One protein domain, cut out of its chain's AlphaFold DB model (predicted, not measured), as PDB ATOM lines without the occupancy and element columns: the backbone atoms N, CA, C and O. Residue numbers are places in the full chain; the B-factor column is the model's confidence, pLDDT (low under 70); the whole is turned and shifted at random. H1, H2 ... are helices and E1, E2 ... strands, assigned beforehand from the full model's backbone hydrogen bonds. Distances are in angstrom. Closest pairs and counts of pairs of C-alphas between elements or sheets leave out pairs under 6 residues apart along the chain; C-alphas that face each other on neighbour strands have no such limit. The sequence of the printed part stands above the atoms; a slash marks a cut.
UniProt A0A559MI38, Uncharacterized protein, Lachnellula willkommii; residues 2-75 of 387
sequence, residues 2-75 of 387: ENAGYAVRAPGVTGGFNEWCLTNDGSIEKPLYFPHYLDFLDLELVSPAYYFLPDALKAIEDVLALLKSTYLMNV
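This is residues 2 to 75 of the 387 residues of an uncharacterized protein of Lachnellula willkommii (UniProt A0A559MI38). This loose domain has little regular structure: a small hairpin of two strands, E1 and E2, after which the chain folds back into one long helix, H1. A long loop joins the strands, and its residues 32 to 39 stick out. The printed part has 74 residues, only 25 of them in named elements, in the order E1, E2, H1; the class is mixed, helices and strands. The radius of gyration of the C-alphas is 14.2 A, and the spans are 41 by 27 by 22 A.

Residues 2 to 20 hold no named element. E1, residues 21 to 24, begins with C-alpha 21 at (445.401, 409.318, 368.008). E2 is residues 43 to 46. H1, residues 54 to 70, is 24.3 A long and ends with C-alpha 70 at (443.741, 409.862, 350.919).

E1 and E2 form an antiparallel hairpin at 151 degrees, with N 21 and O 46 2.9 A apart, within hydrogen-bond range. E1 and H1 are apart. In H1 every O i to N i+4 pair is within hydrogen-bond range.

The C-alphas of His 36 and Leu 53, the two farthest apart, are 43.2 A apart. The printed part has no cut. The link from E1 to E2 is long, with 18 residues. Residues 11 to 16 have pLDDT under 70.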
ATOM      1  N   GLU A   2     442.409 416.323 360.763       83.75
ATOM      2  CA  GLU A   2     442.059 417.697 361.200       83.75
ATOM      3  C   GLU A   2     441.327 418.508 360.116       83.75
ATOM      4  O   GLU A   2     440.265 419.064 360.368       83.75
ATOM      5  N   ASN A   3     441.818 418.471 358.870       82.06
ATOM      6  CA  ASN A   3     441.147 419.108 357.724       82.06
ATOM      7  C   ASN A   3     439.737 418.554 357.440       82.06
ATOM      8  O   ASN A   3     438.958 419.201 356.750       82.06
ATOM      9  N   ALA A   4     439.420 417.359 357.945       79.25
ATOM     10  CA  ALA A   4     438.099 416.741 357.848       79.25
ATOM     11  C   ALA A   4     437.234 417.008 359.100       79.25
ATOM     12  O   ALA A   4     436.167 416.423 359.236       79.25
ATOM     13  N   GLY A   5     437.683 417.880 360.012       82.31
ATOM     14  CA  GLY A   5     436.933 418.304 361.196       82.31
ATOM     15  C   GLY A   5     437.088 417.407 362.428       82.31
ATOM     16  O   GLY A   5     436.396 417.627 363.419       82.31
ATOM     17  N   TYR A   6     437.980 416.413 362.403       84.75
ATOM     18  CA  TYR A   6     438.219 415.550 363.562       84.75
ATOM     19  C   TYR A   6     439.253 416.154 364.510       84.75
ATOM     20  O   TYR A   6     440.306 416.612 364.068       84.75
ATOM     21  N   ALA A   7     438.981 416.082 365.815       83.00
ATOM     22  CA  ALA A   7     439.978 416.367 366.838       83.00
ATOM     23  C   ALA A   7     441.057 415.274 366.817       83.00
ATOM     24  O   ALA A   7     440.745 414.085 366.949       83.00
ATOM     25  N   VAL A   8     442.310 415.685 366.625       82.50
ATOM     26  CA  VAL A   8     443.470 414.796 366.537       82.50
ATOM     27  C   VAL A   8     444.459 415.171 367.622       82.50
ATOM     28  O   VAL A   8     444.790 416.340 367.804       82.50
ATOM     29  N   ARG A   9     444.951 414.161 368.329       82.56
ATOM     30  CA  ARG A   9     445.997 414.340 369.321       82.56
ATOM     31  C   ARG A   9     447.345 414.545 368.644       82.56
ATOM     32  O   ARG A   9     447.720 413.790 367.746       82.56
ATOM     33  N   ALA A  10     448.102 415.525 369.132       71.94
ATOM     34  CA  ALA A  10     449.467 415.747 368.679       71.94
ATOM     35  C   ALA A  10     450.373 414.533 368.998       71.94
ATOM     36  O   ALA A  10     450.271 413.962 370.091       71.94
ATOM     37  N   PRO A  11     451.293 414.155 368.091       65.06
ATOM     38  CA  PRO A  11     452.255 413.085 368.343       65.06
ATOM     39  C   PRO A  11     453.044 413.315 369.642       65.06
ATOM     40  O   PRO A  11     453.529 414.417 369.894       65.06
ATOM     41  N   GLY A  12     453.181 412.276 370.469       60.91
ATOM     42  CA  GLY A  12     453.934 412.330 371.731       60.91
ATOM     43  C   GLY A  12     453.168 412.884 372.941       60.91
ATOM     44  O   GLY A  12     453.709 412.864 374.046       60.91
ATOM     45  N   VAL A  13     451.918 413.331 372.775       64.00
ATOM     46  CA  VAL A  13     451.039 413.674 373.905       64.00
ATOM     47  C   VAL A  13     450.388 412.402 374.448       64.00
ATOM     48  O   VAL A  13     449.748 411.645 373.716       64.00
ATOM     49  N   THR A  14     450.561 412.158 375.744       56.59
ATOM     50  CA  THR A  14     450.099 410.948 376.431       56.59
ATOM     51  C   THR A  14     448.808 411.223 377.209       56.59
ATOM     52  O   THR A  14     448.577 412.334 377.681       56.59
ATOM     53  N   GLY A  15     447.946 410.208 377.332       59.25
ATOM     54  CA  GLY A  15     446.673 410.308 378.059       59.25
ATOM     55  C   GLY A  15     445.512 410.939 377.270       59.25
ATOM     56  O   GLY A  15     445.703 411.621 376.269       59.25
ATOM     57  N   GLY A  16     444.280 410.671 377.717       66.19
ATOM     58  CA  GLY A  16     443.035 411.192 377.133       66.19
ATOM     59  C   GLY A  16     442.301 410.210 376.211       66.19
ATOM     60  O   GLY A  16     442.911 409.355 375.566       66.19
ATOM     61  N   PHE A  17     440.975 410.361 376.113       77.50
ATOM     62  CA  PHE A  17     440.095 409.471 375.335       77.50
ATOM     63  C   PHE A  17     439.178 410.212 374.356       77.50
ATOM     64  O   PHE A  17     438.300 409.598 373.773       77.50
ATOM     65  N   ASN A  18     439.348 411.521 374.170       84.44
ATOM     66  CA  ASN A  18     438.368 412.342 373.446       84.44
ATOM     67  C   ASN A  18     438.786 412.676 372.004       84.44
ATOM     68  O   ASN A  18     438.083 413.409 371.317       84.44
ATOM     69  N   GLU A  19     439.928 412.165 371.549       88.88
ATOM     70  CA  GLU A  19     440.572 412.568 370.294       88.88
ATOM     71  C   GLU A  19     441.088 411.347 369.544       88.88
ATOM     72  O   GLU A  19     441.457 410.344 370.160       88.88
ATOM     73  N   TRP A  20     441.138 411.453 368.217       91.12
ATOM     74  CA  TRP A  20     441.817 410.471 367.381       91.12
ATOM     75  C   TRP A  20     443.319 410.547 367.623       91.12
ATOM     76  O   TRP A  20     443.890 411.635 367.666       91.12
ATOM     77  N   CYS A  21     443.970 409.400 367.756       87.69
ATOM     78  CA  CYS A  21     445.401 409.318 368.008       87.69
ATOM     79  C   CYS A  21     446.057 408.422 366.963       87.69
ATOM     80  O   CYS A  21     445.583 407.316 366.718       87.69
ATOM     81  N   LEU A  22     447.148 408.900 366.371       87.75
ATOM     82  CA  LEU A  22     448.008 408.105 365.504       87.75
ATOM     83  C   LEU A  22     449.290 407.781 366.272       87.75
ATOM     84  O   LEU A  22     449.963 408.692 366.758       87.75
ATOM     85  N   THR A  23     449.617 406.500 366.380       85.75
ATOM     86  CA  THR A  23     450.824 406.004 367.048       85.75
ATOM     87  C   THR A  23     451.543 404.986 366.170       85.75
ATOM     88  O   THR A  23     450.998 404.540 365.161       85.75
ATOM     89  N   ASN A  24     452.775 404.641 366.541       88.25
ATOM     90  CA  ASN A  24     453.519 403.573 365.884       88.25
ATOM     91  C   ASN A  24     453.164 402.216 366.502       88.25
ATOM     92  O   ASN A  24     453.033 402.119 367.724       88.25
ATOM     93  N   ASP A  25     453.092 401.182 365.669       88.31
ATOM     94  CA  ASP A  25     452.878 399.792 366.072       88.31
ATOM     95  C   ASP A  25     453.960 398.888 365.478       88.31
ATOM     96  O   ASP A  25     453.816 398.307 364.400       88.31
ATOM     97  N   GLY A  26     455.039 398.718 366.244       85.56
ATOM     98  CA  GLY A  26     456.189 397.905 365.849       85.56
ATOM     99  C   GLY A  26     455.908 396.404 365.727       85.56
ATOM    100  O   GLY A  26     456.824 395.653 365.392       85.56
ATOM    101  N   SER A  27     454.684 395.945 366.012       85.44
ATOM    102  CA  SER A  27     454.272 394.567 365.735       85.44
ATOM    103  C   SER A  27     453.842 394.354 364.279       85.44
ATOM    104  O   SER A  27     453.772 393.207 363.831       85.44
ATOM    105  N   ILE A  28     453.601 395.433 363.521       90.62
ATOM    106  CA  ILE A  28     453.195 395.358 362.118       90.62
ATOM    107  C   ILE A  28     454.397 395.022 361.230       90.62
ATOM    108  O   ILE A  28     455.390 395.745 361.142       90.62
ATOM    109  N   GLU A  29     454.268 393.932 360.484       89.81
ATOM    110  CA  GLU A  29     455.261 393.484 359.521       89.81
ATOM    111  C   GLU A  29     455.143 394.252 358.201       89.81
ATOM    112  O   GLU A  29     454.069 394.384 357.600       89.81
ATOM    113  N   LYS A  30     456.288 394.717 357.701       88.75
ATOM    114  CA  LYS A  30     456.410 395.330 356.376       88.75
ATOM    115  C   LYS A  30     456.130 394.299 355.268       88.75
ATOM    116  O   LYS A  30     456.598 393.164 355.366       88.75
ATOM    117  N   PRO A  31     455.460 394.680 354.160       86.00
ATOM    118  CA  PRO A  31     455.330 393.815 352.990       86.00
ATOM    119  C   PRO A  31     456.686 393.324 352.471       86.00
ATOM    120  O   PRO A  31     457.629 394.108 352.344       86.00
ATOM    121  N   LEU A  32     456.757 392.042 352.095       83.19
ATOM    122  CA  LEU A  32     457.978 391.415 351.570       83.19
ATOM    123  C   LEU A  32     458.530 392.152 350.336       83.19
ATOM    124  O   LEU A  32     459.740 392.295 350.177       83.19
ATOM    125  N   TYR A  33     457.628 392.645 349.485       82.50
ATOM    126  CA  TYR A  33     457.953 393.473 348.330       82.50
ATOM    127  C   TYR A  33     457.428 394.881 348.569       82.50
ATOM    128  O   TYR A  33     456.220 395.113 348.582       82.50
ATOM    129  N   PHE A  34     458.347 395.820 348.758       82.38
ATOM    130  CA  PHE A  34     458.024 397.215 349.004       82.38
ATOM    131  C   PHE A  34     458.931 398.104 348.151       82.38
ATOM    132  O   PHE A  34     460.153 397.945 348.226       82.38
ATOM    133  N   PRO A  35     458.374 399.007 347.324       85.00
ATOM    134  CA  PRO A  35     459.182 399.855 346.462       85.00
ATOM    135  C   PRO A  35     460.184 400.696 347.258       85.00
ATOM    136  O   PRO A  35     459.824 401.318 348.251       85.00
ATOM    137  N   HIS A  36     461.434 400.762 346.792       84.81
ATOM    138  CA  HIS A  36     462.510 401.503 347.469       84.81
ATOM    139  C   HIS A  36     462.284 403.022 347.551       84.81
ATOM    140  O   HIS A  36     462.995 403.695 348.285       84.81
ATOM    141  N   TYR A  37     461.341 403.559 346.775       87.44
ATOM    142  CA  TYR A  37     460.997 404.983 346.756       87.44
ATOM    143  C   TYR A  37     459.842 405.344 347.700       87.44
ATOM    144  O   TYR A  37     459.413 406.495 347.714       87.44
ATOM    145  N   LEU A  38     459.300 404.371 348.435       87.31
ATOM    146  CA  LEU A  38     458.308 404.604 349.476       87.31
ATOM    147  C   LEU A  38     458.954 404.381 350.840       87.31
ATOM    148  O   LEU A  38     459.849 403.545 350.978       87.31
ATOM    149  N   ASP A  39     458.441 405.087 351.842       87.12
ATOM    150  CA  ASP A  39     458.705 404.809 353.249       87.12
ATOM    151  C   ASP A  39     457.552 403.985 353.819       87.12
ATOM    152  O   ASP A  39     456.377 404.266 353.567       87.12
ATOM    153  N   PHE A  40     457.890 402.928 354.554       89.12
ATOM    154  CA  PHE A  40     456.903 402.115 355.255       89.12
ATOM    155  C   PHE A  40     456.698 402.698 356.649       89.12
ATOM    156  O   PHE A  40     457.674 402.879 357.374       89.12
ATOM    157  N   LEU A  41     455.443 402.964 357.001       89.62
ATOM    158  CA  LEU A  41     455.046 403.427 358.324       89.62
ATOM    159  C   LEU A  41     454.160 402.363 358.974       89.62
ATOM    160  O   LEU A  41     453.137 401.967 358.412       89.62
ATOM    161  N   ASP A  42     454.572 401.912 360.147       91.56
ATOM    162  CA  ASP A  42     453.894 400.956 361.008       91.56
ATOM    163  C   ASP A  42     452.953 401.704 361.958       91.56
ATOM    164  O   ASP A  42     453.360 402.179 363.010       91.56
ATOM    165  N   LEU A  43     451.694 401.884 361.550       90.94
ATOM    166  CA  LEU A  43     450.765 402.802 362.214       90.94
ATOM    167  C   LEU A  43     449.611 402.077 362.913       90.94
ATOM    168  O   LEU A  43     448.924 401.262 362.298       90.94
ATOM    169  N   GLU A  44     449.314 402.491 364.144       91.38
ATOM    170  CA  GLU A  44     448.057 402.221 364.844       91.38
ATOM    171  C   GLU A  44     447.238 403.517 364.936       91.38
ATOM    172  O   GLU A  44     447.713 404.567 365.383       91.38
ATOM    173  N   LEU A  45     445.978 403.438 364.509       92.44
ATOM    174  CA  LEU A  45     445.009 404.520 364.628       92.44
ATOM    175  C   LEU A  45     443.997 404.179 365.720       92.44
ATOM    176  O   LEU A  45     443.238 403.219 365.600       92.44
ATOM    177  N   VAL A  46     443.939 405.017 366.748       91.69
ATOM    178  CA  VAL A  46     443.050 404.850 367.897       91.69
ATOM    179  C   VAL A  46     441.955 405.906 367.839       91.69
ATOM    180  O   VAL A  46     442.236 407.105 367.756       91.69
ATOM    181  N   SER A  47     440.697 405.473 367.890       92.44
ATOM    182  CA  SER A  47     439.556 406.383 367.959       92.44
ATOM    183  C   SER A  47     439.406 407.006 369.353       92.44
ATOM    184  O   SER A  47     439.874 406.434 370.343       92.44
ATOM    185  N   PRO A  48     438.665 408.121 369.478       90.81
ATOM    186  CA  PRO A  48     438.081 408.505 370.752       90.81
ATOM    187  C   PRO A  48     437.271 407.355 371.369       90.81
ATOM    188  O   PRO A  48     436.765 406.471 370.668       90.81
ATOM    189  N   ALA A  49     437.103 407.391 372.687       90.25
ATOM    190  CA  ALA A  49     436.108 406.599 373.381       90.25
ATOM    191  C   ALA A  49     434.725 407.183 373.086       90.25
ATOM    192  O   ALA A  49     434.436 408.340 373.392       90.25
ATOM    193  N   TYR A  50     433.863 406.355 372.510       90.88
ATOM    194  CA  TYR A  50     432.498 406.725 372.187       90.88
ATOM    195  C   TYR A  50     431.505 405.978 373.070       90.88
ATOM    196  O   TYR A  50     431.699 404.808 373.405       90.88
ATOM    197  N   TYR A  51     430.382 406.630 373.369       90.69
ATOM    198  CA  TYR A  51     429.168 405.889 373.689       90.69
ATOM    199  C   TYR A  51     428.696 405.139 372.446       90.69
ATOM    200  O   TYR A  51     428.832 405.631 371.324       90.69
ATOM    201  N   PHE A  52     428.127 403.952 372.641       91.75
ATOM    202  CA  PHE A  52     427.678 403.119 371.532       91.75
ATOM    203  C   PHE A  52     426.385 403.660 370.915       91.75
ATOM    204  O   PHE A  52     425.279 403.256 371.265       91.75
ATOM    205  N   LEU A  53     426.549 404.617 370.005       91.19
ATOM    206  CA  LEU A  53     425.487 405.338 369.312       91.19
ATOM    207  C   LEU A  53     425.708 405.275 367.791       91.19
ATOM    208  O   LEU A  53     426.843 405.077 367.349       91.19
ATOM    209  N   PRO A  54     424.660 405.480 366.970       92.31
ATOM    210  CA  PRO A  54     424.793 405.505 365.511       92.31
ATOM    211  C   PRO A  54     425.871 406.474 365.005       92.31
ATOM    212  O   PRO A  54     426.656 406.104 364.135       92.31
ATOM    213  N   ASP A  55     425.978 407.663 365.605       92.88
ATOM    214  CA  ASP A  55     426.965 408.679 365.215       92.88
ATOM    215  C   ASP A  55     428.411 408.225 365.456       92.88
ATOM    216  O   ASP A  55     429.309 408.573 364.692       92.88
ATOM    217  N   ALA A  56     428.647 407.396 366.479       91.56
ATOM    218  CA  ALA A  56     429.964 406.818 366.729       91.56
ATOM    219  C   ALA A  56     430.361 405.851 365.608       91.56
ATOM    220  O   ALA A  56     431.479 405.905 365.104       91.56
ATOM    221  N   LEU A  57     429.427 404.999 365.171       95.31
ATOM    222  CA  LEU A  57     429.650 404.093 364.043       95.31
ATOM    223  C   LEU A  57     429.857 404.864 362.737       95.31
ATOM    224  O   LEU A  57     430.710 404.485 361.937       95.31
ATOM    225  N   LYS A  58     429.127 405.970 362.555       95.50
ATOM    226  CA  LYS A  58     429.303 406.857 361.408       95.50
ATOM    227  C   LYS A  58     430.689 407.506 361.396       95.50
ATOM    228  O   LYS A  58     431.341 407.523 360.359       95.50
ATOM    229  N   ALA A  59     431.190 407.946 362.550       94.75
ATOM    230  CA  ALA A  59     432.546 408.480 362.656       94.75
ATOM    231  C   ALA A  59     433.616 407.449 362.254       94.75
ATOM    232  O   ALA A  59     434.567 407.804 361.559       94.75
ATOM    233  N   ILE A  60     433.452 406.175 362.640       95.81
ATOM    234  CA  ILE A  60     434.342 405.093 362.186       95.81
ATOM    235  C   ILE A  60     434.261 404.925 360.663       95.81
ATOM    236  O   ILE A  60     435.295 404.894 360.000       95.81
ATOM    237  N   GLU A  61     433.052 404.849 360.099       97.50
ATOM    238  CA  GLU A  61     432.841 404.728 358.650       97.50
ATOM    239  C   GLU A  61     433.533 405.861 357.875       97.50
ATOM    240  O   GLU A  61     434.281 405.603 356.928       97.50
ATOM    241  N   ASP A  62     433.325 407.105 358.304       96.81
ATOM    242  CA  ASP A  62     433.851 408.296 357.641       96.81
ATOM    243  C   ASP A  62     435.383 408.363 357.709       96.81
ATOM    244  O   ASP A  62     436.035 408.682 356.710       96.81
ATOM    245  N   VAL A  63     435.987 407.997 358.846       95.50
ATOM    246  CA  VAL A  63     437.451 407.943 358.972       95.50
ATOM    247  C   VAL A  63     438.041 406.827 358.114       95.50
ATOM    248  O   VAL A  63     439.024 407.063 357.412       95.50
ATOM    249  N   LEU A  64     437.435 405.637 358.083       95.94
ATOM    250  CA  LEU A  64     437.892 404.558 357.201       95.94
ATOM    251  C   LEU A  64     437.779 404.951 355.720       95.94
ATOM    252  O   LEU A  64     438.675 404.641 354.929       95.94
ATOM    253  N   ALA A  65     436.713 405.654 355.332       96.00
ATOM    254  CA  ALA A  65     436.558 406.192 353.982       96.00
ATOM    255  C   ALA A  65     437.651 407.222 353.653       96.00
ATOM    256  O   ALA A  65     438.295 407.109 352.608       96.00
ATOM    257  N   LEU A  66     437.917 408.161 354.569       95.31
ATOM    258  CA  LEU A  66     438.969 409.167 354.431       95.31
ATOM    259  C   LEU A  66     440.353 408.529 354.265       95.31
ATOM    260  O   LEU A  66     441.126 408.959 353.408       95.31
ATOM    261  N   LEU A  67     440.681 407.510 355.066       93.06
ATOM    262  CA  LEU A  67     441.971 406.825 354.972       93.06
ATOM    263  C   LEU A  67     442.159 406.192 353.593       93.06
ATOM    264  O   LEU A  67     443.175 406.430 352.943       93.06
ATOM    265  N   LYS A  68     441.145 405.454 353.123       94.25
ATOM    266  CA  LYS A  68     441.161 404.792 351.810       94.25
ATOM    267  C   LYS A  68     441.250 405.773 350.643       94.25
ATOM    268  O   LYS A  68     441.852 405.440 349.630       94.25
ATOM    269  N   SER A  69     440.640 406.955 350.758       95.00
ATOM    270  CA  SER A  69     440.645 407.949 349.678       95.00
ATOM    271  C   SER A  69     441.907 408.810 349.641       95.00
ATOM    272  O   SER A  69     442.168 409.447 348.623       95.00
ATOM    273  N   THR A  70     442.654 408.882 350.746       93.12
ATOM    274  CA  THR A  70     443.741 409.862 350.919       93.12
ATOM    275  C   THR A  70     445.122 409.221 350.910       93.12
ATOM    276  O   THR A  70     446.076 409.842 350.442       93.12
ATOM    277  N   TYR A  71     445.250 407.996 351.422       89.88
ATOM    278  CA  TYR A  71     446.544 407.366 351.665       89.88
ATOM    279  C   TYR A  71     446.666 406.016 350.964       89.88
ATOM    280  O   TYR A  71     445.685 405.302 350.747       89.88
ATOM    281  N   LEU A  72     447.907 405.641 350.651       90.56
ATOM    282  CA  LEU A  72     448.228 404.288 350.219       90.56
ATOM    283  C   LEU A  72     448.280 403.381 351.450       90.56
ATOM    284  O   LEU A  72     449.284 403.331 352.157       90.56
ATOM    285  N   MET A  73     447.179 402.684 351.706       90.50
ATOM    286  CA  MET A  73     447.045 401.820 352.873       90.50
ATOM    287  C   MET A  73     447.411 400.374 352.541       90.50
ATOM    288  O   MET A  73     446.983 399.837 351.519       90.50
ATOM    289  N   ASN A  74     448.147 399.718 353.439       90.44
ATOM    290  CA  ASN A  74     448.440 398.292 353.358       90.44
ATOM    291  C   ASN A  74     447.996 397.583 354.641       90.44
ATOM    292  O   ASN A  74     448.624 397.733 355.685       90.44
ATOM    293  N   VAL A  75     446.951 396.770 354.531       91.50
ATOM    294  CA  VAL A  75     446.474 395.875 355.590       91.50
ATOM    295  C   VAL A  75     446.990 394.472 355.291       91.50
ATOM    296  O   VAL A  75     446.888 394.003 354.159       91.50
TER     297      VAL A  75